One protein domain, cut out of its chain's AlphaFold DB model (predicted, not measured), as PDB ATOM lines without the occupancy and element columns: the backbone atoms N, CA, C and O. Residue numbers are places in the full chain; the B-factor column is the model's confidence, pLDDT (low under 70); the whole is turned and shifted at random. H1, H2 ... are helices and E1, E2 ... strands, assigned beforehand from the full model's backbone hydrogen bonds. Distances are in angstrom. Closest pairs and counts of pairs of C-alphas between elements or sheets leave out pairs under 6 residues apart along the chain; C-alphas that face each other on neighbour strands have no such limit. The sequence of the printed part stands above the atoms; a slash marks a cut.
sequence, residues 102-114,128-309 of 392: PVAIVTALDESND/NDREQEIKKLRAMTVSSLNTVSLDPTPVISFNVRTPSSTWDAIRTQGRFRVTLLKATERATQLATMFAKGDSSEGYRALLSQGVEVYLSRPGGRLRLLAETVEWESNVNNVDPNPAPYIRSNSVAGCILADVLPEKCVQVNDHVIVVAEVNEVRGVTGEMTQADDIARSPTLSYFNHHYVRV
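Overview. This is residues 102 to 114 and 128 to 309 of the 392 residues of the protein "Putative oxidoreductase" of Diplodia corticola (UniProt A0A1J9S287). A strongly twisted sheet of eight strands, E1, E2, E3, E4, E5, E10, E11 and E12, rolls partway into a barrel round helix H2, with a gap between E2 and E4. The hairpin of H3 and H4 lies outside it, with the strand hairpin E13 and E14 by H3, and a second sheet, E8 E7 E6 E9, makes a wall at one side, crossed by H1. The printed part has 195 residues, with five named helices and fourteen named strands in the order E1 H1 E2 E3 E4 H2 E5 H3 H4 E6 E7 E8 E9 E10 E11 E12 H5 E13 E14, mixed in class. Neighbour strands are antiparallel; the whole is compact, with a radius of gyration of the C-alphas of 16.3 A and spans of 46 by 37 by 36 A.

Arrangement. E1, residues 104 to 109, has E2, 137 to 142, on one side (N 106 to O 140, 2.9 A) and E5, 175 to 181, on the other side (N 107 to O 177, 2.9 A). E5 neighbours E10, 251 to 259 (N 178 to O 255, 2.8 A). E12, 270 to 281, bends by 81 degrees at residue 278; E4, 155 to 161, lies on one side of it (N 158 to O 273, 3.1 A), E10 (N 256 to O 279, 2.8 A) and E11, 265 to 267 (N 267 to O 270, 2.8 A), on the other side. E3, 146 to 149, forms a hairpin with E4 (N 146 to O 157, 2.9 A). This branched sheet curls round H2, 165 to 173; the closest C-alphas of H2 and E2 are those of Thr 166 and Arg 138, 5.1 A. H3, 185 to 193, is on the opposite face, at a height over the sheet of 9.0 A. H3 and H4, 199 to 208, touch as a helical hairpin, closest at C-alphas Met 193 and Gly 202, 4.7 A. E6, 212 to 217, E7, 220 to 224 (N 215 to O 222, 2.9 A), and E8, 229 to 233 (N 223 to O 230, 2.8 A), form a meander, each strand the antiparallel neighbour of the one before; E9, 245 to 247, pairs with E6 (N 214 to O 245, 2.9 A), completing a Greek key, the first of four strands beside the fourth. H1, 128 to 136, runs across this sheet, at 80 degrees to E6 on the local plane. E13, 299 to 302, and E14, 305 to 308, form a hairpin (N 300 to O 307, 3.0 A). H5, 285 to 288, is only just not on the branched sheet, with 4 pairs of C-alphas within 10 A. Every O i to N i+4 pair is within hydrogen-bond range in H1, H2, H3 and H4; H5 is too short for one.

Along the chain. E1 begins at C-alpha 104 (153.214, 159.384, 129.871). The longest strand, E12, measures 28.4 A, E10 22.1 A, E4 20.3 A and H4 14.2 A. E14 ends at C-alpha 308 (142.620, 167.376, 126.552).

Size, cuts and confidence. The C-alphas farthest apart, Asn 128 and Asp 292, are 50.5 A apart. Residues 115 to 127 are not printed; C-alphas 114 and 128 are 14.0 A apart. E8 to E9 is a long link. Residues 112 to 114, 238 to 240 and 284 to 294 have pLDDT under 70.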
ATOM      1  N   PRO A 102     153.000 166.801 127.546       94.94
ATOM      2  CA  PRO A 102     152.450 165.456 127.366       94.94
ATOM      3  C   PRO A 102     152.476 164.681 128.691       94.94
ATOM      4  O   PRO A 102     153.350 164.910 129.523       94.94
ATOM      5  N   VAL A 103     151.552 163.736 128.885       97.25
ATOM      6  CA  VAL A 103     151.561 162.818 130.036       97.25
ATOM      7  C   VAL A 103     151.815 161.390 129.568       97.25
ATOM      8  O   VAL A 103     151.077 160.852 128.737       97.25
ATOM      9  N   ALA A 104     152.842 160.765 130.140       97.69
ATOM     10  CA  ALA A 104     153.214 159.384 129.871       97.69
ATOM     11  C   ALA A 104     153.468 158.607 131.169       97.69
ATOM     12  O   ALA A 104     153.875 159.186 132.176       97.69
ATOM     13  N   ILE A 105     153.276 157.290 131.130       98.06
ATOM     14  CA  ILE A 105     153.730 156.376 132.186       98.06
ATOM     15  C   ILE A 105     154.994 155.682 131.683       98.06
ATOM     16  O   ILE A 105     154.959 155.010 130.650       98.06
ATOM     17  N   VAL A 106     156.099 155.842 132.404       98.25
ATOM     18  CA  VAL A 106     157.335 155.084 132.181       98.25
ATOM     19  C   VAL A 106     157.267 153.816 133.022       98.25
ATOM     20  O   VAL A 106     157.011 153.917 134.221       98.25
ATOM     21  N   THR A 107     157.493 152.645 132.425       97.88
ATOM     22  CA  THR A 107     157.499 151.344 133.117       97.88
ATOM     23  C   THR A 107     158.813 150.596 132.890       97.88
ATOM     24  O   THR A 107     159.375 150.613 131.795       97.88
ATOM     25  N   ALA A 108     159.305 149.933 133.936       96.38
ATOM     26  CA  ALA A 108     160.527 149.127 133.932       96.38
ATOM     27  C   ALA A 108     160.369 147.928 134.885       96.38
ATOM     28  O   ALA A 108     159.388 147.857 135.631       96.38
ATOM     29  N   LEU A 109     161.315 146.990 134.857       94.25
ATOM     30  CA  LEU A 109     161.340 145.834 135.755       94.25
ATOM     31  C   LEU A 109     162.550 145.907 136.693       94.25
ATOM     32  O   LEU A 109     163.612 146.387 136.312       94.25
ATOM     33  N   ASP A 110     162.380 145.435 137.918       92.56
ATOM     34  CA  ASP A 110     163.405 145.371 138.952       92.56
ATOM     35  C   ASP A 110     163.596 143.916 139.393       92.56
ATOM     36  O   ASP A 110     162.901 143.406 140.270       92.56
ATOM     37  N   GLU A 111     164.533 143.242 138.730       82.00
ATOM     38  CA  GLU A 111     164.908 141.846 138.994       82.00
ATOM     39  C   GLU A 111     166.042 141.721 140.021       82.00
ATOM     40  O   GLU A 111     166.495 140.620 140.313       82.00
ATOM     41  N   SER A 112     166.503 142.834 140.607       69.12
ATOM     42  CA  SER A 112     167.632 142.843 141.555       69.12
ATOM     43  C   SER A 112     167.375 142.059 142.853       69.12
ATOM     44  O   SER A 112     168.281 141.880 143.662       69.12
ATOM     45  N   ASN A 113     166.138 141.592 143.035       55.06
ATOM     46  CA  ASN A 113     165.608 140.951 144.231       55.06
ATOM     47  C   ASN A 113     165.123 139.505 143.969       55.06
ATOM     48  O   ASN A 113     164.303 138.991 144.731       55.06
ATOM     49  N   ASP A 114     165.584 138.857 142.889       54.19
ATOM     50  CA  ASP A 114     165.270 137.451 142.576       54.19
ATOM     51  C   ASP A 114     166.004 136.499 143.545       54.19
ATOM     52  O   ASP A 114     167.100 135.992 143.298       54.19
ATOM     53  N   ASN A 128     150.781 134.873 146.616       77.94
ATOM     54  CA  ASN A 128     152.160 135.253 146.914       77.94
ATOM     55  C   ASN A 128     152.958 135.491 145.634       77.94
ATOM     56  O   ASN A 128     153.664 136.493 145.555       77.94
ATOM     57  N   ASP A 129     152.825 134.626 144.626       81.06
ATOM     58  CA  ASP A 129     153.496 134.784 143.325       81.06
ATOM     59  C   ASP A 129     153.091 136.100 142.652       81.06
ATOM     60  O   ASP A 129     153.930 136.873 142.181       81.06
ATOM     61  N   ARG A 130     151.789 136.411 142.688       87.44
ATOM     62  CA  ARG A 130     151.236 137.666 142.174       87.44
ATOM     63  C   ARG A 130     151.834 138.888 142.867       87.44
ATOM     64  O   ARG A 130     152.239 139.837 142.199       87.44
ATOM     65  N   GLU A 131     151.888 138.884 144.196       90.00
ATOM     66  CA  GLU A 131     152.445 139.992 144.979       90.00
ATOM     67  C   GLU A 131     153.980 140.086 144.848       90.00
ATOM     68  O   GLU A 131     154.527 141.189 144.885       90.00
ATOM     69  N   GLN A 132     154.685 138.970 144.636       88.25
ATOM     70  CA  GLN A 132     156.115 138.950 144.305       88.25
ATOM     71  C   GLN A 132     156.393 139.595 142.943       88.25
ATOM     72  O   GLN A 132     157.228 140.495 142.866       88.25
ATOM     73  N   GLU A 133     155.677 139.212 141.881       89.75
ATOM     74  CA  GLU A 133     155.860 139.841 140.566       89.75
ATOM     75  C   GLU A 133     155.464 141.326 140.600       89.75
ATOM     76  O   GLU A 133     156.215 142.149 140.085       89.75
ATOM     77  N   ILE A 134     154.378 141.709 141.298       93.12
ATOM     78  CA  ILE A 134     154.014 143.125 141.527       93.12
ATOM     79  C   ILE A 134     155.167 143.904 142.186       93.12
ATOM     80  O   ILE A 134     155.479 145.012 141.746       93.12
ATOM     81  N   LYS A 135     155.851 143.324 143.184       93.00
ATOM     82  CA  LYS A 135     157.022 143.935 143.845       93.00
ATOM     83  C   LYS A 135     158.237 144.107 142.928       93.00
ATOM     84  O   LYS A 135     159.074 144.956 143.243       93.00
ATOM     85  N   LYS A 136     158.340 143.378 141.811       92.38
ATOM     86  CA  LYS A 136     159.378 143.581 140.779       92.38
ATOM     87  C   LYS A 136     159.005 144.687 139.785       92.38
ATOM     88  O   LYS A 136     159.877 145.234 139.119       92.38
ATOM     89  N   LEU A 137     157.732 145.070 139.674       95.12
ATOM     90  CA  LEU A 137     157.312 146.081 138.701       95.12
ATOM     91  C   LEU A 137     157.695 147.499 139.144       95.12
ATOM     92  O   LEU A 137     157.477 147.904 140.290       95.12
ATOM     93  N   ARG A 138     158.193 148.309 138.211       96.69
ATOM     94  CA  ARG A 138     158.427 149.743 138.413       96.69
ATOM     95  C   ARG A 138     157.619 150.562 137.420       96.69
ATOM     96  O   ARG A 138     157.391 150.156 136.277       96.69
ATOM     97  N   ALA A 139     157.129 151.700 137.892       97.62
ATOM     98  CA  ALA A 139     156.328 152.628 137.115       97.62
ATOM     99  C   ALA A 139     156.287 154.015 137.756       97.62
ATOM    100  O   ALA A 139     156.109 154.137 138.971       97.62
ATOM    101  N   MET A 140     156.367 155.044 136.914       97.94
ATOM    102  CA  MET A 140     156.200 156.445 137.297       97.94
ATOM    103  C   MET A 140     155.513 157.240 136.183       97.94
ATOM    104  O   MET A 140     155.760 157.013 134.996       97.94
ATOM    105  N   THR A 141     154.685 158.212 136.555       98.31
ATOM    106  CA  THR A 141     154.124 159.184 135.608       98.31
ATOM    107  C   THR A 141     155.118 160.317 135.371       98.31
ATOM    108  O   THR A 141     155.592 160.938 136.322       98.31
ATOM    109  N   VAL A 142     155.399 160.628 134.105       97.62
ATOM    110  CA  VAL A 142     156.259 161.746 133.696       97.62
ATOM    111  C   VAL A 142     155.487 162.737 132.826       97.62
ATOM    112  O   VAL A 142     154.657 162.353 132.000       97.62
ATOM    113  N   SER A 143     155.808 164.024 132.979       96.44
ATOM    114  CA  SER A 143     155.416 165.087 132.040       96.44
ATOM    115  C   SER A 143     156.622 165.810 131.429       96.44
ATOM    116  O   SER A 143     156.507 166.923 130.932       96.44
ATOM    117  N   SER A 144     157.807 165.210 131.531       96.94
ATOM    118  CA  SER A 144     159.090 165.741 131.057       96.94
ATOM    119  C   SER A 144     159.541 165.113 129.727       96.94
ATOM    120  O   SER A 144     160.674 165.333 129.306       96.94
ATOM    121  N   LEU A 145     158.672 164.327 129.080       97.56
ATOM    122  CA  LEU A 145     158.964 163.560 127.866       97.56
ATOM    123  C   LEU A 145     159.113 164.458 126.631       97.56
ATOM    124  O   LEU A 145     158.196 165.201 126.290       97.56
ATOM    125  N   ASN A 146     160.242 164.326 125.934       97.00
ATOM    126  CA  ASN A 146     160.577 165.049 124.710       97.00
ATOM    127  C   ASN A 146     161.219 164.110 123.674       97.00
ATOM    128  O   ASN A 146     161.871 163.128 124.031       97.00
ATOM    129  N   THR A 147     161.086 164.441 122.389       97.06
ATOM    130  CA  THR A 147     161.943 163.899 121.323       97.06
ATOM    131  C   THR A 147     163.240 164.710 121.237       97.06
ATOM    132  O   THR A 147     163.241 165.924 121.429       97.06
ATOM    133  N   VAL A 148     164.357 164.031 120.972       96.69
ATOM    134  CA  VAL A 148     165.713 164.608 120.901       96.69
ATOM    135  C   VAL A 148     166.272 164.516 119.482       96.69
ATOM    136  O   VAL A 148     166.816 165.495 118.981       96.69
ATOM    137  N   SER A 149     166.096 163.366 118.826       96.50
ATOM    138  CA  SER A 149     166.296 163.204 117.382       96.50
ATOM    139  C   SER A 149     165.261 162.243 116.800       96.50
ATOM    140  O   SER A 149     164.587 161.526 117.541       96.50
ATOM    141  N   LEU A 150     165.144 162.239 115.473       95.25
ATOM    142  CA  LEU A 150     164.374 161.271 114.682       95.25
ATOM    143  C   LEU A 150     165.241 160.560 113.623       95.25
ATOM    144  O   LEU A 150     164.786 159.587 113.036       95.25
ATOM    145  N   ASP A 151     166.461 161.052 113.391       91.88
ATOM    146  CA  ASP A 151     167.406 160.618 112.360       91.88
ATOM    147  C   ASP A 151     168.845 160.698 112.933       91.88
ATOM    148  O   ASP A 151     169.129 161.629 113.702       91.88
ATOM    149  N   PRO A 152     169.751 159.740 112.647       92.44
ATOM    150  CA  PRO A 152     169.505 158.469 111.954       92.44
ATOM    151  C   PRO A 152     168.707 157.459 112.797       92.44
ATOM    152  O   PRO A 152     168.123 156.532 112.244       92.44
ATOM    153  N   THR A 153     168.659 157.637 114.121       94.75
ATOM    154  CA  THR A 153     167.855 156.824 115.045       94.75
ATOM    155  C   THR A 153     166.952 157.729 115.895       94.75
ATOM    156  O   THR A 153     167.349 158.856 116.228       94.75
ATOM    157  N   PRO A 154     165.715 157.314 116.242       97.81
ATOM    158  CA  PRO A 154     164.833 158.151 117.043       97.81
ATOM    159  C   PRO A 154     165.241 158.085 118.516       97.81
ATOM    160  O   PRO A 154     165.286 157.016 119.118       97.81
ATOM    161  N   VAL A 155     165.506 159.245 119.115       98.25
ATOM    162  CA  VAL A 155     165.976 159.370 120.501       98.25
ATOM    163  C   VAL A 155     164.976 160.197 121.297       98.25
ATOM    164  O   VAL A 155     164.545 161.262 120.848       98.25
ATOM    165  N   ILE A 156     164.635 159.737 122.498       98.44
ATOM    166  CA  ILE A 156     163.763 160.433 123.453       98.44
ATOM    167  C   ILE A 156     164.521 160.800 124.730       98.44
ATOM    168  O   ILE A 156     165.556 160.215 125.056       98.44
ATOM    169  N   SER A 157     163.988 161.762 125.480       98.50
ATOM    170  CA  SER A 157     164.459 162.081 126.826       98.50
ATOM    171  C   SER A 157     163.325 162.436 127.782       98.50
ATOM    172  O   SER A 157     162.244 162.859 127.370       98.50
ATOM    173  N   PHE A 158     163.569 162.241 129.078       98.56
ATOM    174  CA  PHE A 158     162.694 162.693 130.159       98.56
ATOM    175  C   PHE A 158     163.484 162.883 131.454       98.56
ATOM    176  O   PHE A 158     164.521 162.264 131.678       98.56
ATOM    177  N   ASN A 159     162.967 163.738 132.332       98.00
ATOM    178  CA  ASN A 159     163.594 164.048 133.614       98.00
ATOM    179  C   ASN A 159     162.957 163.207 134.723       98.00
ATOM    180  O   ASN A 159     161.733 163.240 134.878       98.00
ATOM    181  N   VAL A 160     163.784 162.527 135.517       97.56
ATOM    182  CA  VAL A 160     163.389 161.727 136.686       97.56
ATOM    183  C   VAL A 160     163.986 162.350 137.939       97.56
ATOM    184  O   VAL A 160     165.151 162.732 137.934       97.56
ATOM    185  N   ARG A 161     163.216 162.457 139.023       96.00
ATOM    186  CA  ARG A 161     163.738 162.922 140.315       96.00
ATOM    187  C   ARG A 161     164.471 161.791 141.038       96.00
ATOM    188  O   ARG A 161     163.996 160.661 141.026       96.00
ATOM    189  N   THR A 162     165.594 162.089 141.682       95.38
ATOM    190  CA  THR A 162     166.363 161.136 142.498       95.38
ATOM    191  C   THR A 162     166.120 161.356 143.999       95.38
ATOM    192  O   THR A 162     166.065 162.515 144.417       95.38
ATOM    193  N   PRO A 163     166.040 160.296 144.828       95.69
ATOM    194  CA  PRO A 163     166.074 158.874 144.461       95.69
ATOM    195  C   PRO A 163     164.787 158.413 143.751       95.69
ATOM    196  O   PRO A 163     163.718 158.980 143.967       95.69
ATOM    197  N   SER A 164     164.888 157.379 142.909       96.00
ATOM    198  CA  SER A 164     163.737 156.752 142.243       96.00
ATOM    199  C   SER A 164     164.042 155.297 141.895       96.00
ATOM    200  O   SER A 164     164.875 155.022 141.035       96.00
ATOM    201  N   SER A 165     163.289 154.369 142.486       95.44
ATOM    202  CA  SER A 165     163.373 152.933 142.184       95.44
ATOM    203  C   SER A 165     163.041 152.603 140.723       95.44
ATOM    204  O   SER A 165     163.494 151.589 140.200       95.44
ATOM    205  N   THR A 166     162.286 153.466 140.031       96.88
ATOM    206  CA  THR A 166     162.051 153.311 138.588       96.88
ATOM    207  C   THR A 166     163.278 153.725 137.774       96.88
ATOM    208  O   THR A 166     163.568 153.080 136.772       96.88
ATOM    209  N   TRP A 167     164.047 154.734 138.208       97.06
ATOM    210  CA  TRP A 167     165.340 155.039 137.581       97.06
ATOM    211  C   TRP A 167     166.355 153.918 137.809       97.06
ATOM    212  O   TRP A 167     167.003 153.498 136.855       97.06
ATOM    213  N   ASP A 168     166.462 153.389 139.028       95.75
ATOM    214  CA  ASP A 168     167.412 152.313 139.323       95.75
ATOM    215  C   ASP A 168     167.104 151.024 138.544       95.75
ATOM    216  O   ASP A 168     168.030 150.387 138.041       95.75
ATOM    217  N   ALA A 169     165.826 150.705 138.318       95.50
ATOM    218  CA  ALA A 169     165.407 149.650 137.395       95.50
ATOM    219  C   ALA A 169     165.802 149.930 135.932       95.50
ATOM    220  O   ALA A 169     166.460 149.090 135.323       95.50
ATOM    221  N   ILE A 170     165.480 151.113 135.385       96.44
ATOM    222  CA  ILE A 170     165.886 151.521 134.019       96.44
ATOM    223  C   ILE A 170     167.407 151.399 133.844       96.44
ATOM    224  O   ILE A 170     167.886 150.852 132.856       96.44
ATOM    225  N   ARG A 171     168.170 151.885 134.829       95.31
ATOM    226  CA  ARG A 171     169.637 151.885 134.849       95.31
ATOM    227  C   ARG A 171     170.242 150.480 134.962       95.31
ATOM    228  O   ARG A 171     171.375 150.294 134.533       95.31
ATOM    229  N   THR A 172     169.520 149.522 135.545       93.75
ATOM    230  CA  THR A 172     169.992 148.141 135.758       93.75
ATOM    231  C   THR A 172     169.609 147.219 134.598       93.75
ATOM    232  O   THR A 172     170.442 146.450 134.138       93.75
ATOM    233  N   GLN A 173     168.374 147.318 134.098       92.25
ATOM    234  CA  GLN A 173     167.862 146.493 132.993       92.25
ATOM    235  C   GLN A 173     168.214 147.032 131.603       92.25
ATOM    236  O   GLN A 173     168.052 146.333 130.606       92.25
ATOM    237  N   GLY A 174     168.606 148.304 131.499       94.62
ATOM    238  CA  GLY A 174     168.841 148.995 130.230       94.62
ATOM    239  C   GLY A 174     167.561 149.317 129.443       94.62
ATOM    240  O   GLY A 174     167.483 150.365 128.811       94.62
ATOM    241  N   ARG A 175     166.532 148.466 129.507       94.38
ATOM    242  CA  ARG A 175     165.296 148.579 128.719       94.38
ATOM    243  C   ARG A 175     164.095 149.042 129.532       94.38
ATOM    244  O   ARG A 175     163.908 148.651 130.684       94.38
ATOM    245  N   PHE A 176     163.232 149.836 128.904       97.19
ATOM    246  CA  PHE A 176     161.992 150.322 129.508       97.19
ATOM    247  C   PHE A 176     160.911 150.619 128.458       97.19
ATOM    248  O   PHE A 176     161.132 150.530 127.249       97.19
ATOM    249  N   ARG A 177     159.703 150.963 128.915       97.12
ATOM    250  CA  ARG A 177     158.609 151.421 128.046       97.12
ATOM    251  C   ARG A 177     158.116 152.803 128.438       97.12
ATOM    252  O   ARG A 177     158.096 153.152 129.615       97.12
ATOM    253  N   VAL A 178     157.649 153.560 127.449       97.69
ATOM    254  CA  VAL A 178     156.967 154.848 127.625       97.69
ATOM    255  C   VAL A 178     155.575 154.750 127.020       97.69
ATOM    256  O   VAL A 178     155.401 154.648 125.807       97.69
ATOM    257  N   THR A 179     154.564 154.764 127.878       96.31
ATOM    258  CA  THR A 179     153.163 154.582 127.498       96.31
ATOM    259  C   THR A 179     152.474 155.938 127.421       96.31
ATOM    260  O   THR A 179     152.230 156.574 128.447       96.31
ATOM    261  N   LEU A 180     152.159 156.382 126.202       95.50
ATOM    262  CA  LEU A 180     151.370 157.587 125.951       95.50
ATOM    263  C   LEU A 180     149.896 157.307 126.240       95.50
ATOM    264  O   LEU A 180     149.344 156.281 125.838       95.50
ATOM    265  N   LEU A 181     149.242 158.246 126.914       95.12
ATOM    266  CA  LEU A 181     147.852 158.115 127.331       95.12
ATOM    267  C   LEU A 181     146.913 158.903 126.411       95.12
ATOM    268  O   LEU A 181     147.231 160.020 126.003       95.12
ATOM    269  N   LYS A 182     145.731 158.354 126.116       93.62
ATOM    270  CA  LYS A 182     144.626 159.101 125.492       93.62
ATOM    271  C   LYS A 182     144.050 160.088 126.502       93.62
ATOM    272  O   LYS A 182     144.040 159.815 127.697       93.62
ATOM    273  N   ALA A 183     143.491 161.201 126.048       93.69
ATOM    274  CA  ALA A 183     142.813 162.150 126.924       93.69
ATOM    275  C   ALA A 183     141.421 161.641 127.356       93.69
ATOM    276  O   ALA A 183     140.389 162.047 126.813       93.69
ATOM    277  N   THR A 184     141.405 160.731 128.334       93.25
ATOM    278  CA  THR A 184     140.201 160.176 128.975       93.25
ATOM    279  C   THR A 184     140.280 160.289 130.502       93.25
ATOM    280  O   THR A 184     141.349 160.492 131.085       93.25
ATOM    281  N   GLU A 185     139.145 160.120 131.182       94.69
ATOM    282  CA  GLU A 185     139.112 160.073 132.648       94.69
ATOM    283  C   GLU A 185     139.883 158.860 133.195       94.69
ATOM    284  O   GLU A 185     140.683 158.991 134.118       94.69
ATOM    285  N   ARG A 186     139.741 157.682 132.574       94.62
ATOM    286  CA  ARG A 186     140.475 156.478 132.992       94.62
ATOM    287  C   ARG A 186     141.990 156.608 132.778       94.62
ATOM    288  O   ARG A 186     142.761 156.159 133.618       94.62
ATOM    289  N   ALA A 187     142.433 157.294 131.724       95.38
ATOM    290  CA  ALA A 187     143.834 157.694 131.574       95.38
ATOM    291  C   ALA A 187     144.294 158.651 132.684       95.38
ATOM    292  O   ALA A 187     145.387 158.493 133.218       95.38
ATOM    293  N   THR A 188     143.449 159.612 133.065       96.69
ATOM    294  CA  THR A 188     143.715 160.539 134.176       96.69
ATOM    295  C   THR A 188     143.893 159.795 135.508       96.69
ATOM    296  O   THR A 188     144.790 160.121 136.289       96.69
ATOM    297  N   GLN A 189     143.101 158.745 135.747       96.06
ATOM    298  CA  GLN A 189     143.251 157.865 136.910       96.06
ATOM    299  C   GLN A 189     144.581 157.089 136.858       96.06
ATOM    300  O   GLN A 189     145.346 157.152 137.818       96.06
ATOM    301  N   LEU A 190     144.911 156.452 135.725       95.75
ATOM    302  CA  LEU A 190     146.179 155.729 135.526       95.75
ATOM    303  C   LEU A 190     147.413 156.633 135.723       95.75
ATOM    304  O   LEU A 190     148.356 156.254 136.414       95.75
ATOM    305  N   ALA A 191     147.389 157.853 135.179       97.12
ATOM    306  CA  ALA A 191     148.436 158.849 135.397       97.12
ATOM    307  C   ALA A 191     148.561 159.249 136.877       97.12
ATOM    308  O   ALA A 191     149.661 159.482 137.372       97.12
ATOM    309  N   THR A 192     147.447 159.301 137.610       96.69
ATOM    310  CA  THR A 192     147.439 159.664 139.035       96.69
ATOM    311  C   THR A 192     147.945 158.530 139.931       96.69
ATOM    312  O   THR A 192     148.634 158.810 140.909       96.69
ATOM    313  N   MET A 193     147.688 157.264 139.578       95.69
ATOM    314  CA  MET A 193     148.218 156.088 140.288       95.69
ATOM    315  C   MET A 193     149.752 156.126 140.367       95.69
ATOM    316  O   MET A 193     150.319 156.111 141.456       95.69
ATOM    317  N   PHE A 194     150.429 156.274 139.224       97.00
ATOM    318  CA  PHE A 194     151.898 156.265 139.160       97.00
ATOM    319  C   PHE A 194     152.558 157.637 139.391       97.00
ATOM    320  O   PHE A 194     153.778 157.758 139.305       97.00
ATOM    321  N   ALA A 195     151.788 158.678 139.731       95.44
ATOM    322  CA  ALA A 195     152.334 159.979 140.130       95.44
ATOM    323  C   ALA A 195     152.772 160.037 141.609       95.44
ATOM    324  O   ALA A 195     153.475 160.969 141.996       95.44
ATOM    325  N   LYS A 196     152.359 159.069 142.444       87.44
ATOM    326  CA  LYS A 196     152.639 159.056 143.895       87.44
ATOM    327  C   LYS A 196     154.060 158.624 144.276       87.44
ATOM    328  O   LYS A 196     154.537 159.011 145.337       87.44
ATOM    329  N   GLY A 197     154.707 157.799 143.450       81.19
ATOM    330  CA  GLY A 197     156.024 157.206 143.724       81.19
ATOM    331  C   GLY A 197     156.006 155.755 144.229       81.19
ATOM    332  O   GLY A 197     157.008 155.067 144.060       81.19
ATOM    333  N   ASP A 198     154.888 155.248 144.763       91.31
ATOM    334  CA  ASP A 198     154.720 153.808 145.017       91.31
ATOM    335  C   ASP A 198     154.202 153.106 143.750       91.31
ATOM    336  O   ASP A 198     153.011 153.148 143.420       91.31
ATOM    337  N   SER A 199     155.112 152.454 143.020       93.62
ATOM    338  CA  SER A 199     154.753 151.652 141.847       93.62
ATOM    339  C   SER A 199     153.869 150.452 142.209       93.62
ATOM    340  O   SER A 199     152.981 150.113 141.434       93.62
ATOM    341  N   SER A 200     154.066 149.828 143.373       94.69
ATOM    342  CA  SER A 200     153.324 148.637 143.803       94.69
ATOM    343  C   SER A 200     151.881 148.981 144.182       94.69
ATOM    344  O   SER A 200     150.961 148.262 143.793       94.69
ATOM    345  N   GLU A 201     151.643 150.096 144.886       95.06
ATOM    346  CA  GLU A 201     150.287 150.642 145.090       95.06
ATOM    347  C   GLU A 201     149.620 150.911 143.732       95.06
ATOM    348  O   GLU A 201     148.505 150.446 143.485       95.06
ATOM    349  N   GLY A 202     150.340 151.580 142.824       96.25
ATOM    350  CA  GLY A 202     149.855 151.892 141.482       96.25
ATOM    351  C   GLY A 202     149.467 150.653 140.671       96.25
ATOM    352  O   GLY A 202     148.392 150.631 140.076       96.25
ATOM    353  N   TYR A 203     150.279 149.591 140.692       96.44
ATOM    354  CA  TYR A 203     149.959 148.341 139.998       96.44
ATOM    355  C   TYR A 203     148.808 147.573 140.657       96.44
ATOM    356  O   TYR A 203     147.935 147.096 139.936       96.44
ATOM    357  N   ARG A 204     148.715 147.505 141.994       95.44
ATOM    358  CA  ARG A 204     147.550 146.886 142.662       95.44
ATOM    359  C   ARG A 204     146.247 147.621 142.324       95.44
ATOM    360  O   ARG A 204     145.248 146.968 142.031       95.44
ATOM    361  N   ALA A 205     146.269 148.956 142.300       95.12
ATOM    362  CA  ALA A 205     145.125 149.791 141.929       95.12
ATOM    363  C   ALA A 205     144.767 149.709 140.430       95.12
ATOM    364  O   ALA A 205     143.598 149.806 140.059       95.12
ATOM    365  N   LEU A 206     145.756 149.504 139.558       95.62
ATOM    366  CA  LEU A 206     145.559 149.278 138.125       95.62
ATOM    367  C   LEU A 206     144.923 147.904 137.856       95.62
ATOM    368  O   LEU A 206     143.950 147.809 137.105       95.62
ATOM    369  N   LEU A 207     145.437 146.854 138.503       95.25
ATOM    370  CA  LEU A 207     144.944 145.483 138.354       95.25
ATOM    371  C   LEU A 207     143.518 145.335 138.912       95.25
ATOM    372  O   LEU A 207     142.695 144.674 138.284       95.25
ATOM    373  N   SER A 208     143.179 145.997 140.028       93.75
ATOM    374  CA  SER A 208     141.813 145.975 140.585       93.75
ATOM    375  C   SER A 208     140.777 146.726 139.735       93.75
ATOM    376  O   SER A 208     139.585 146.454 139.850       93.75
ATOM    377  N   GLN A 209     141.201 147.600 138.812       93.62
ATOM    378  CA  GLN A 209     140.325 148.129 137.758       93.62
ATOM    379  C   GLN A 209     140.117 147.153 136.579       93.62
ATOM    380  O   GLN A 209     139.481 147.522 135.587       93.62
ATOM    381  N   GLY A 210     140.680 145.941 136.618       92.31
ATOM    382  CA  GLY A 210     140.644 145.001 135.495       92.31
ATOM    383  C   GLY A 210     141.462 145.478 134.290       92.31
ATOM    384  O   GLY A 210     141.051 145.284 133.148       92.31
ATOM    385  N   VAL A 211     142.580 146.174 134.525       94.12
ATOM    386  CA  VAL A 211     143.582 146.455 133.485       94.12
ATOM    387  C   VAL A 211     144.622 145.340 133.506       94.12
ATOM    388  O   VAL A 211     145.165 145.038 134.563       94.12
ATOM    389  N   GLU A 212     144.919 144.748 132.352       93.94
ATOM    390  CA  GLU A 212     145.917 143.679 132.240       93.94
ATOM    391  C   GLU A 212     147.338 144.262 132.150       93.94
ATOM    392  O   GLU A 212     147.573 145.250 131.439       93.94
ATOM    393  N   VAL A 213     148.304 143.621 132.814       94.88
ATOM    394  CA  VAL A 213     149.738 143.920 132.653       94.88
ATOM    395  C   VAL A 213     150.445 142.696 132.093       94.88
ATOM    396  O   VAL A 213     150.271 141.589 132.594       94.88
ATOM    397  N   TYR A 214     151.256 142.901 131.058       92.75
ATOM    398  CA  TYR A 214     152.018 141.847 130.400       92.75
ATOM    399  C   TYR A 214     153.519 142.023 130.628       92.75
ATOM    400  O   TYR A 214     154.055 143.112 130.402       92.75
ATOM    401  N   LEU A 215     154.194 140.936 130.994       90.88
ATOM    402  CA  LEU A 215     155.652 140.823 131.025       90.88
ATOM    403  C   LEU A 215     156.086 139.842 129.937       90.88
ATOM    404  O   LEU A 215     155.621 138.704 129.920       90.88
ATOM    405  N   SER A 216     156.983 140.246 129.041       88.25
ATOM    406  CA  SER A 216     157.681 139.276 128.193       88.25
ATOM    407  C   SER A 216     158.788 138.620 129.018       88.25
ATOM    408  O   SER A 216     159.501 139.299 129.750       88.25
ATOM    409  N   ARG A 217     158.920 137.298 128.909       84.94
ATOM    410  CA  ARG A 217     159.889 136.465 129.639       84.94
ATOM    411  C   ARG A 217     160.484 135.416 128.681       84.94
ATOM    412  O   ARG A 217     159.854 135.148 127.653       84.94
ATOM    413  N   PRO A 218     161.653 134.806 128.952       83.38
ATOM    414  CA  PRO A 218     162.213 133.799 128.049       83.38
ATOM    415  C   PRO A 218     161.211 132.659 127.813       83.38
ATOM    416  O   PRO A 218     160.676 132.094 128.765       83.38
ATOM    417  N   GLY A 219     160.898 132.359 126.550       83.69
ATOM    418  CA  GLY A 219     159.957 131.287 126.193       83.69
ATOM    419  C   GLY A 219     158.465 131.557 126.461       83.69
ATOM    420  O   GLY A 219     157.656 130.636 126.318       83.69
ATOM    421  N   GLY A 220     158.051 132.783 126.812       87.81
ATOM    422  CA  GLY A 220     156.626 133.108 126.976       87.81
ATOM    423  C   GLY A 220     156.305 134.539 127.405       87.81
ATOM    424  O   GLY A 220     157.127 135.452 127.315       87.81
ATOM    425  N   ARG A 221     155.069 134.757 127.854       89.50
ATOM    426  CA  ARG A 221     154.639 136.005 128.495       89.50
ATOM    427  C   ARG A 221     153.799 135.719 129.733       89.50
ATOM    428  O   ARG A 221     152.946 134.837 129.718       89.50
ATOM    429  N   LEU A 222     154.019 136.506 130.778       90.31
ATOM    430  CA  LEU A 222     153.193 136.513 131.977       90.31
ATOM    431  C   LEU A 222     152.082 137.557 131.809       90.31
ATOM    432  O   LEU A 222     152.377 138.702 131.453       90.31
ATOM    433  N   ARG A 223     150.828 137.186 132.072       92.88
ATOM    434  CA  ARG A 223     149.673 138.091 132.150       92.88
ATOM    435  C   ARG A 223     149.235 138.210 133.609       92.88
ATOM    436  O   ARG A 223     148.769 137.246 134.209       92.88
ATOM    437  N   LEU A 224     149.404 139.400 134.177       93.31
ATOM    438  CA  LEU A 224     148.981 139.750 135.533       93.31
ATOM    439  C   LEU A 224     147.568 140.343 135.499       93.31
ATOM    440  O   LEU A 224     147.278 141.230 134.688       93.31
ATOM    441  N   LEU A 225     146.706 139.858 136.396       91.94
ATOM    442  CA  LEU A 225     145.281 140.187 136.465       91.94
ATOM    443  C   LEU A 225     144.874 140.671 137.873       91.94
ATOM    444  O   LEU A 225     145.700 140.824 138.783       91.94
ATOM    445  N   ALA A 226     143.581 140.948 138.055       89.62
ATOM    446  CA  ALA A 226     143.007 141.386 139.330       89.62
ATOM    447  C   ALA A 226     143.227 140.374 140.471       89.62
ATOM    448  O   ALA A 226     143.482 140.783 141.601       89.62
ATOM    449  N   GLU A 227     143.181 139.077 140.159       87.62
ATOM    450  CA  GLU A 227     143.225 137.978 141.137       87.62
ATOM    451  C   GLU A 227     144.248 136.894 140.760       87.62
ATOM    452  O   GLU A 227     144.853 136.289 141.640       87.62
ATOM    453  N   THR A 228     144.497 136.687 139.463       87.94
ATOM    454  CA  THR A 228     145.320 135.590 138.931       87.94
ATOM    455  C   THR A 228     146.616 136.058 138.261       87.94
ATOM    456  O   THR A 228     146.827 137.242 137.970       87.94
ATOM    457  N   VAL A 229     147.486 135.081 138.003       89.25
ATOM    458  CA  VAL A 229     148.673 135.176 137.153       89.25
ATOM    459  C   VAL A 229     148.563 134.060 136.118       89.25
ATOM    460  O   VAL A 229     148.375 132.904 136.487       89.25
ATOM    461  N   GLU A 230     148.656 134.393 134.834       91.25
ATOM    462  CA  GLU A 230     148.594 133.419 133.740       91.25
ATOM    463  C   GLU A 230     149.909 133.413 132.954       91.25
ATOM    464  O   GLU A 230     150.437 134.467 132.595       91.25
ATOM    465  N   TRP A 231     150.437 132.221 132.666       90.00
ATOM    466  CA  TRP A 231     151.580 132.038 131.770       90.00
ATOM    467  C   TRP A 231     151.101 131.616 130.384       90.00
ATOM    468  O   TRP A 231     150.460 130.579 130.222       90.00
ATOM    469  N   GLU A 232     151.453 132.401 129.372       88.44
ATOM    470  CA  GLU A 232     151.179 132.101 127.972       88.44
ATOM    471  C   GLU A 232     152.508 131.761 127.280       88.44
ATOM    472  O   GLU A 232     153.347 132.637 127.040       88.44
ATOM    473  N   SER A 233     152.732 130.477 126.991       86.62
ATOM    474  CA  SER A 233     153.983 129.997 126.400       86.62
ATOM    475  C   SER A 233     154.158 130.469 124.952       86.62
ATOM    476  O   SER A 233     153.229 130.486 124.145       86.62
ATOM    477  N   ASN A 234     155.383 130.863 124.610       82.75
ATOM    478  CA  ASN A 234     155.779 131.274 123.270       82.75
ATOM    479  C   ASN A 234     157.276 131.000 123.080       82.75
ATOM    480  O   ASN A 234     158.122 131.830 123.416       82.75
ATOM    481  N   VAL A 235     157.590 129.838 122.504       77.94
ATOM    482  CA  VAL A 235     158.967 129.370 122.262       77.94
ATOM    483  C   VAL A 235     159.800 130.309 121.378       77.94
ATOM    484  O   VAL A 235     161.023 130.254 121.426       77.94
ATOM    485  N   ASN A 236     159.159 131.207 120.624       79.62
ATOM    486  CA  ASN A 236     159.835 132.187 119.771       79.62
ATOM    487  C   ASN A 236     160.221 133.479 120.521       79.62
ATOM    488  O   ASN A 236     160.831 134.368 119.930       79.62
ATOM    489  N   ASN A 237     159.866 133.626 121.806       77.50
ATOM    490  CA  ASN A 237     160.210 134.806 122.604       77.50
ATOM    491  C   ASN A 237     161.633 134.689 123.186       77.50
ATOM    492  O   ASN A 237     161.809 134.380 124.368       77.50
ATOM    493  N   VAL A 238     162.633 134.882 122.317       65.38
ATOM    494  CA  VAL A 238     164.069 134.700 122.616       65.38
ATOM    495  C   VAL A 238     164.723 135.956 123.204       65.38
ATOM    496  O   VAL A 238     165.517 135.824 124.129       65.38
ATOM    497  N   ASP A 239     164.358 137.158 122.734       68.00
ATOM    498  CA  ASP A 239     164.722 138.435 123.375       68.00
ATOM    499  C   ASP A 239     163.482 139.078 124.036       68.00
ATOM    500  O   ASP A 239     162.769 139.881 123.421       68.00
ATOM    501  N   PRO A 240     163.144 138.674 125.272       69.50
ATOM    502  CA  PRO A 240     162.006 139.210 125.996       69.50
ATOM    503  C   PRO A 240     162.329 140.594 126.564       69.50
ATOM    504  O   PRO A 240     163.063 140.707 127.538       69.50
ATOM    505  N   ASN A 241     161.699 141.654 126.053       74.88
ATOM    506  CA  ASN A 241     161.725 142.941 126.755       74.88
ATOM    507  C   ASN A 241     161.031 142.811 128.137       74.88
ATOM    508  O   ASN A 241     159.801 142.679 128.161       74.88
ATOM    509  N   PRO A 242     161.757 142.924 129.266       77.38
ATOM    510  CA  PRO A 242     161.193 142.718 130.601       77.38
ATOM    511  C   PRO A 242     160.233 143.840 131.032       77.38
ATOM    512  O   PRO A 242     159.446 143.668 131.962       77.38
ATOM    513  N   ALA A 243     160.280 145.001 130.369       89.31
ATOM    514  CA  ALA A 243     159.548 146.193 130.775       89.31
ATOM    515  C   ALA A 243     158.010 146.011 130.680       89.31
ATOM    516  O   ALA A 243     157.500 145.694 129.593       89.31
ATOM    517  N   PRO A 244     157.249 146.275 131.766       93.94
ATOM    518  CA  PRO A 244     155.822 145.965 131.833       93.94
ATOM    519  C   PRO A 244     154.968 146.704 130.802       93.94
ATOM    520  O   PRO A 244     154.992 147.934 130.714       93.94
ATOM    521  N   TYR A 245     154.158 145.962 130.049       93.50
ATOM    522  CA  TYR A 245     153.216 146.507 129.074       93.50
ATOM    523  C   TYR A 245     151.798 146.574 129.657       93.50
ATOM    524  O   TYR A 245     151.164 145.549 129.907       93.50
ATOM    525  N   ILE A 246     151.286 147.793 129.847       94.38
ATOM    526  CA  ILE A 246     149.928 148.056 130.342       94.38
ATOM    527  C   ILE A 246     148.942 147.986 129.168       94.38
ATOM    528  O   ILE A 246     148.966 148.844 128.282       94.38
ATOM    529  N   ARG A 247     148.029 147.006 129.164       91.44
ATOM    530  CA  ARG A 247     147.005 146.866 128.115       91.44
ATOM    531  C   ARG A 247     145.693 147.513 128.559       91.44
ATOM    532  O   ARG A 247     144.901 146.927 129.287       91.44
ATOM    533  N   SER A 248     145.441 148.733 128.086       91.19
ATOM    534  CA  SER A 248     144.199 149.470 128.354       91.19
ATOM    535  C   SER A 248     143.748 150.259 127.130       91.19
ATOM    536  O   SER A 248     144.563 150.892 126.465       91.19
ATOM    537  N   ASN A 249     142.433 150.346 126.904       90.00
ATOM    538  CA  ASN A 249     141.846 151.222 125.876       90.00
ATOM    539  C   ASN A 249     142.181 152.716 126.090       90.00
ATOM    540  O   ASN A 249     142.020 153.522 125.172       90.00
ATOM    541  N   SER A 250     142.669 153.072 127.287       92.50
ATOM    542  CA  SER A 250     143.150 154.413 127.657       92.50
ATOM    543  C   SER A 250     144.583 154.711 127.192       92.50
ATOM    544  O   SER A 250     145.016 155.857 127.278       92.50
ATOM    545  N   VAL A 251     145.321 153.714 126.693       92.25
ATOM    546  CA  VAL A 251     146.628 153.897 126.045       92.25
ATOM    547  C   VAL A 251     146.420 154.400 124.616       92.25
ATOM    548  O   VAL A 251     145.511 153.945 123.917       92.25
ATOM    549  N   ALA A 252     147.235 155.365 124.196       91.31
ATOM    550  CA  ALA A 252     147.265 155.909 122.838       91.31
ATOM    551  C   ALA A 252     148.339 155.220 121.975       91.31
ATOM    552  O   ALA A 252     148.103 154.937 120.806       91.31
ATOM    553  N   GLY A 253     149.481 154.899 122.592       92.00
ATOM    554  CA  GLY A 253     150.576 154.110 122.027       92.00
ATOM    555  C   GLY A 253     151.640 153.823 123.093       92.00
ATOM    556  O   GLY A 253     151.655 154.457 124.149       92.00
ATOM    557  N   CYS A 254     152.524 152.862 122.840       93.62
ATOM    558  CA  CYS A 254     153.576 152.448 123.767       93.62
ATOM    559  C   CYS A 254     154.916 152.330 123.036       93.62
ATOM    560  O   CYS A 254     155.058 151.531 122.114       93.62
ATOM    561  N   ILE A 255     155.895 153.117 123.463       95.25
ATOM    562  CA  ILE A 255     157.268 153.109 122.957       95.25
ATOM    563  C   ILE A 255     158.074 152.105 123.790       95.25
ATOM    564  O   ILE A 255     157.966 152.111 125.016       95.25
ATOM    565  N   LEU A 256     158.878 151.256 123.153       95.00
ATOM    566  CA  LEU A 256     159.986 150.526 123.776       95.00
ATOM    567  C   LEU A 256     161.275 151.290 123.478       95.00
ATOM    568  O   LEU A 256     161.553 151.596 122.317       95.00
ATOM    569  N   ALA A 257     162.032 151.591 124.529       97.00
ATOM    570  CA  ALA A 257     163.287 152.308 124.425       97.00
ATOM    571  C   ALA A 257     164.380 151.664 125.285       97.00
ATOM    572  O   ALA A 257     164.116 151.197 126.399       97.00
ATOM    573  N   ASP A 258     165.603 151.701 124.765       97.06
ATOM    574  CA  ASP A 258     166.808 151.249 125.447       97.06
ATOM    575  C   ASP A 258     167.593 152.495 125.879       97.06
ATOM    576  O   ASP A 258     167.826 153.424 125.100       97.06
ATOM    577  N   VAL A 259     167.927 152.570 127.166       97.75
ATOM    578  CA  VAL A 259     168.622 153.712 127.761       97.75
ATOM    579  C   VAL A 259     170.040 153.825 127.210       97.75
ATOM    580  O   VAL A 259     170.678 152.828 126.882       97.75
ATOM    581  N   LEU A 260     170.548 155.053 127.146       97.94
ATOM    582  CA  LEU A 260     171.901 155.380 126.706       97.94
ATOM    583  C   LEU A 260     172.662 155.934 127.928       97.94
ATOM    584  O   LEU A 260     172.639 157.151 128.148       97.94
ATOM    585  N   PRO A 261     173.257 155.079 128.795       96.44
ATOM    586  CA  PRO A 261     173.790 155.493 130.097       96.44
ATOM    587  C   PRO A 261     174.840 156.601 130.002       96.44
ATOM    588  O   PRO A 261     174.894 157.478 130.857       96.44
ATOM    589  N   GLU A 262     175.637 156.589 128.935       97.19
ATOM    590  CA  GLU A 262     176.680 157.562 128.617       97.19
ATOM    591  C   GLU A 262     176.140 158.925 128.148       97.19
ATOM    592  O   GLU A 262     176.890 159.900 128.091       97.19
ATOM    593  N   LYS A 263     174.840 159.004 127.828       97.06
ATOM    594  CA  LYS A 263     174.118 160.237 127.468       97.06
ATOM    595  C   LYS A 263     173.173 160.721 128.578       97.06
ATOM    596  O   LYS A 263     172.653 161.833 128.478       97.06
ATOM    597  N   CYS A 264     172.954 159.930 129.629       97.62
ATOM    598  CA  CYS A 264     172.186 160.338 130.808       97.62
ATOM    599  C   CYS A 264     172.979 161.338 131.669       97.62
ATOM    600  O   CYS A 264     174.177 161.172 131.885       97.62
ATOM    601  N   VAL A 265     172.315 162.374 132.196       97.88
ATOM    602  CA  VAL A 265     172.984 163.472 132.926       97.88
ATOM    603  C   VAL A 265     172.322 163.727 134.280       97.88
ATOM    604  O   VAL A 265     171.152 164.099 134.337       97.88
ATOM    605  N   GLN A 266     173.075 163.590 135.376       97.62
ATOM    606  CA  GLN A 266     172.640 164.040 136.704       97.62
ATOM    607  C   GLN A 266     172.689 165.576 136.776       97.62
ATOM    608  O   GLN A 266     173.728 166.190 136.538       97.62
ATOM    609  N   VAL A 267     171.574 166.198 137.151       96.94
ATOM    610  CA  VAL A 267     171.414 167.644 137.340       96.94
ATOM    611  C   VAL A 267     170.754 167.884 138.701       96.94
ATOM    612  O   VAL A 267     169.531 167.849 138.835       96.94
ATOM    613  N   ASN A 268     171.570 168.142 139.726       95.44
ATOM    614  CA  ASN A 268     171.139 168.286 141.124       95.44
ATOM    615  C   ASN A 268     170.319 167.073 141.612       95.44
ATOM    616  O   ASN A 268     170.857 165.970 141.656       95.44
ATOM    617  N   ASP A 269     169.043 167.254 141.969       95.75
ATOM    618  CA  ASP A 269     168.139 166.200 142.456       95.75
ATOM    619  C   ASP A 269     167.374 165.466 141.337       95.75
ATOM    620  O   ASP A 269     166.374 164.805 141.613       95.75
ATOM    621  N   HIS A 270     167.817 165.583 140.080       97.31
ATOM    622  CA  HIS A 270     167.204 164.933 138.920       97.31
ATOM    623  C   HIS A 270     168.244 164.267 138.003       97.31
ATOM    624  O   HIS A 270     169.388 164.703 137.924       97.31
ATOM    625  N   VAL A 271     167.814 163.260 137.241       98.31
ATOM    626  CA  VAL A 271     168.516 162.712 136.071       98.31
ATOM    627  C   VAL A 271     167.733 163.079 134.815       98.31
ATOM    628  O   VAL A 271     166.525 162.850 134.750       98.31
ATOM    629  N   ILE A 272     168.419 163.615 133.808       98.50
ATOM    630  CA  ILE A 272     167.940 163.638 132.425       98.50
ATOM    631  C   ILE A 272     168.256 162.262 131.840       98.50
ATOM    632  O   ILE A 272     169.421 161.945 131.599       98.50
ATOM    633  N   VAL A 273     167.228 161.438 131.660       98.62
ATOM    634  CA  VAL A 273     167.326 160.126 131.014       98.62
ATOM    635  C   VAL A 273     167.264 160.332 129.506       98.62
ATOM    636  O   VAL A 273     166.410 161.078 129.026       98.62
ATOM    637  N   VAL A 274     168.153 159.673 128.763       98.56
ATOM    638  CA  VAL A 274     168.208 159.692 127.295       98.56
ATOM    639  C   VAL A 274     168.185 158.249 126.797       98.56
ATOM    640  O   VAL A 274     168.847 157.391 127.382       98.56
ATOM    641  N   ALA A 275     167.402 157.963 125.757       98.44
ATOM    642  CA  ALA A 275     167.173 156.600 125.282       98.44
ATOM    643  C   ALA A 275     166.872 156.536 123.781       98.44
ATOM    644  O   ALA A 275     166.227 157.439 123.240       98.44
ATOM    645  N   GLU A 276     167.306 155.459 123.133       98.12
ATOM    646  CA  GLU A 276     166.994 155.147 121.737       98.12
ATOM    647  C   GLU A 276     165.673 154.373 121.642       98.12
ATOM    648  O   GLU A 276     165.360 153.562 122.510       98.12
ATOM    649  N   VAL A 277     164.871 154.643 120.612       96.88
ATOM    650  CA  VAL A 277     163.566 154.008 120.399       96.88
ATOM    651  C   VAL A 277     163.700 152.829 119.442       96.88
ATOM    652  O   VAL A 277     163.849 153.014 118.237       96.88
ATOM    653  N   ASN A 278     163.545 151.621 119.981       93.38
ATOM    654  CA  ASN A 278     163.622 150.379 119.211       93.38
ATOM    655  C   ASN A 278     162.289 150.011 118.540       93.38
ATOM    656  O   ASN A 278     162.272 149.419 117.465       93.38
ATOM    657  N   GLU A 279     161.153 150.305 119.184       91.19
ATOM    658  CA  GLU A 279     159.839 149.861 118.704       91.19
ATOM    659  C   GLU A 279     158.709 150.772 119.205       91.19
ATOM    660  O   GLU A 279     158.756 151.282 120.326       91.19
ATOM    661  N   VAL A 280     157.632 150.914 118.422       90.81
ATOM    662  CA  VAL A 280     156.389 151.556 118.873       90.81
ATOM    663  C   VAL A 280     155.197 150.623 118.633       90.81
ATOM    664  O   VAL A 280     154.875 150.281 117.499       90.81
ATOM    665  N   ARG A 281     154.524 150.211 119.714       86.25
ATOM    666  CA  ARG A 281     153.368 149.298 119.722       86.25
ATOM    667  C   ARG A 281     152.065 150.014 120.053       86.25
ATOM    668  O   ARG A 281     152.051 151.037 120.733       86.25
ATOM    669  N   GLY A 282     150.946 149.409 119.649       74.44
ATOM    670  CA  GLY A 282     149.606 149.774 120.130       74.44
ATOM    671  C   GLY A 282     149.132 151.175 119.735       74.44
ATOM    672  O   GLY A 282     148.163 151.662 120.311       74.44
ATOM    673  N   VAL A 283     149.813 151.813 118.781       73.56
ATOM    674  CA  VAL A 283     149.438 153.114 118.226       73.56
ATOM    675  C   VAL A 283     148.108 152.959 117.490       73.56
ATOM    676  O   VAL A 283     147.995 152.106 116.608       73.56
ATOM    677  N   THR A 284     147.086 153.741 117.846       62.41
ATOM    678  CA  THR A 284     145.835 153.735 117.070       62.41
ATOM    679  C   THR A 284     146.076 154.337 115.682       62.41
ATOM    680  O   THR A 284     146.908 155.231 115.531       62.41
ATOM    681  N   GLY A 285     145.336 153.894 114.657       58.50
ATOM    682  CA  GLY A 285     145.430 154.494 113.311       58.50
ATOM    683  C   GLY A 285     145.178 156.010 113.321       58.50
ATOM    684  O   GLY A 285     145.812 156.762 112.588       58.50
ATOM    685  N   GLU A 286     144.355 156.464 114.269       58.22
ATOM    686  CA  GLU A 286     144.100 157.865 114.628       58.22
ATOM    687  C   GLU A 286     145.354 158.669 115.054       58.22
ATOM    688  O   GLU A 286     145.259 159.875 115.261       58.22
ATOM    689  N   MET A 287     146.509 158.035 115.285       62.06
ATOM    690  CA  MET A 287     147.780 158.708 115.592       62.06
ATOM    691  C   MET A 287     148.788 158.650 114.438       62.06
ATOM    692  O   MET A 287     149.651 159.524 114.366       62.06
ATOM    693  N   THR A 288     148.698 157.655 113.546       58.59
ATOM    694  CA  THR A 288     149.612 157.484 112.398       58.59
ATOM    695  C   THR A 288     149.071 158.027 111.079       58.59
ATOM    696  O   THR A 288     149.853 158.207 110.148       58.59
ATOM    697  N   GLN A 289     147.769 158.312 110.973       56.97
ATOM    698  CA  GLN A 289     147.190 158.903 109.767       56.97
ATOM    699  C   GLN A 289     147.795 160.285 109.449       56.97
ATOM    700  O   GLN A 289     147.997 161.140 110.324       56.97
ATOM    701  N   ALA A 290     148.116 160.463 108.165       51.44
ATOM    702  CA  ALA A 290     148.703 161.676 107.601       51.44
ATOM    703  C   ALA A 290     147.648 162.648 107.042       51.44
ATOM    704  O   ALA A 290     147.932 163.838 106.928       51.44
ATOM    705  N   ASP A 291     146.453 162.142 106.728       51.12
ATOM    706  CA  ASP A 291     145.337 162.889 106.140       51.12
ATOM    707  C   ASP A 291     144.534 163.686 107.191       51.12
ATOM    708  O   ASP A 291     144.702 163.487 108.395       51.12
ATOM    709  N   ASP A 292     143.607 164.545 106.741       53.19
ATOM    710  CA  ASP A 292     142.812 165.518 107.532       53.19
ATOM    711  C   ASP A 292     141.893 164.944 108.646       53.19
ATOM    712  O   ASP A 292     141.076 165.657 109.239       53.19
ATOM    713  N   ILE A 293     142.003 163.657 108.978       55.25
ATOM    714  CA  ILE A 293     141.280 163.044 110.095       55.25
ATOM    715  C   ILE A 293     141.902 163.521 111.417       55.25
ATOM    716  O   ILE A 293     143.089 163.338 111.685       55.25
ATOM    717  N   ALA A 294     141.083 164.136 112.274       61.03
ATOM    718  CA  ALA A 294     141.538 164.707 113.539       61.03
ATOM    719  C   ALA A 294     142.174 163.641 114.453       61.03
ATOM    720  O   ALA A 294     141.494 162.727 114.923       61.03
ATOM    721  N   ARG A 295     143.479 163.795 114.724       71.94
ATOM    722  CA  ARG A 295     144.263 162.836 115.513       71.94
ATOM    723  C   ARG A 295     143.703 162.624 116.920       71.94
ATOM    724  O   ARG A 295     143.227 163.569 117.552       71.94
ATOM    725  N   SER A 296     143.829 161.401 117.440       77.31
ATOM    726  CA  SER A 296     143.386 161.055 118.801       77.31
ATOM    727  C   SER A 296     144.134 161.910 119.838       77.31
ATOM    728  O   SER A 296     145.361 161.806 119.927       77.31
ATOM    729  N   PRO A 297     143.455 162.764 120.627       86.38
ATOM    730  CA  PRO A 297     144.146 163.687 121.517       86.38
ATOM    731  C   PRO A 297     144.727 162.945 122.722       86.38
ATOM    732  O   PRO A 297     144.022 162.232 123.446       86.38
ATOM    733  N   THR A 298     146.022 163.141 122.962       91.75
ATOM    734  CA  THR A 298     146.741 162.584 124.110       91.75
ATOM    735  C   THR A 298     146.486 163.387 125.385       91.75
ATOM    736  O   THR A 298     146.163 164.580 125.359       91.75
ATOM    737  N   LEU A 299     146.609 162.716 126.531       95.50
ATOM    738  CA  LEU A 299     146.497 163.340 127.842       95.50
ATOM    739  C   LEU A 299     147.645 164.338 128.027       95.50
ATOM    740  O   LEU A 299     148.813 163.989 127.858       95.50
ATOM    741  N   SER A 300     147.304 165.570 128.391       95.62
ATOM    742  CA  SER A 300     148.271 166.636 128.652       95.62
ATOM    743  C   SER A 300     148.107 167.179 130.071       95.62
ATOM    744  O   SER A 300     147.034 167.074 130.664       95.62
ATOM    745  N   TYR A 301     149.157 167.775 130.627       95.81
ATOM    746  CA  TYR A 301     149.141 168.454 131.921       95.81
ATOM    747  C   TYR A 301     149.376 169.951 131.719       95.81
ATOM    748  O   TYR A 301     150.378 170.355 131.129       95.81
ATOM    749  N   PHE A 302     148.439 170.772 132.188       94.56
ATOM    750  CA  PHE A 302     148.438 172.225 132.025       94.56
ATOM    751  C   PHE A 302     147.816 172.890 133.253       94.56
ATOM    752  O   PHE A 302     146.731 172.515 133.694       94.56
ATOM    753  N   ASN A 303     148.498 173.897 133.796       92.56
ATOM    754  CA  ASN A 303     148.090 174.696 134.949       92.56
ATOM    755  C   ASN A 303     147.475 173.857 136.088       92.56
ATOM    756  O   ASN A 303     146.310 174.018 136.442       92.56
ATOM    757  N   HIS A 304     148.270 172.924 136.624       90.31
ATOM    758  CA  HIS A 304     147.897 171.965 137.676       90.31
ATOM    759  C   HIS A 304     146.832 170.908 137.318       90.31
ATOM    760  O   HIS A 304     146.586 170.012 138.130       90.31
ATOM    761  N   HIS A 305     146.236 170.952 136.126       94.62
ATOM    762  CA  HIS A 305     145.158 170.055 135.722       94.62
ATOM    763  C   HIS A 305     145.568 169.128 134.575       94.62
ATOM    764  O   HIS A 305     146.327 169.499 133.680       94.62
ATOM    765  N   TYR A 306     145.002 167.924 134.575       95.94
ATOM    766  CA  TYR A 306     144.955 167.099 133.376       95.94
ATOM    767  C   TYR A 306     143.956 167.706 132.388       95.94
ATOM    768  O   TYR A 306     142.832 168.049 132.762       95.94
ATOM    769  N   VAL A 307     144.373 167.857 131.136       93.81
ATOM    770  CA  VAL A 307     143.591 168.469 130.063       93.81
ATOM    771  C   VAL A 307     143.656 167.631 128.790       93.81
ATOM    772  O   VAL A 307     144.556 166.814 128.582       93.81
ATOM    773  N   ARG A 308     142.682 167.880 127.918       90.44
ATOM    774  CA  ARG A 308     142.620 167.376 126.552       90.44
ATOM    775  C   ARG A 308     142.969 168.517 125.598       90.44
ATOM    776  O   ARG A 308     142.567 169.655 125.834       90.44
ATOM    777  N   VAL A 309     143.732 168.218 124.550       82.25
ATOM    778  CA  VAL A 309     144.116 169.185 123.509       82.25
ATOM    779  C   VAL A 309     143.392 168.788 122.224       82.25
ATOM    780  O   VAL A 309     143.951 168.145 121.345       82.25
TER     781      VAL A 309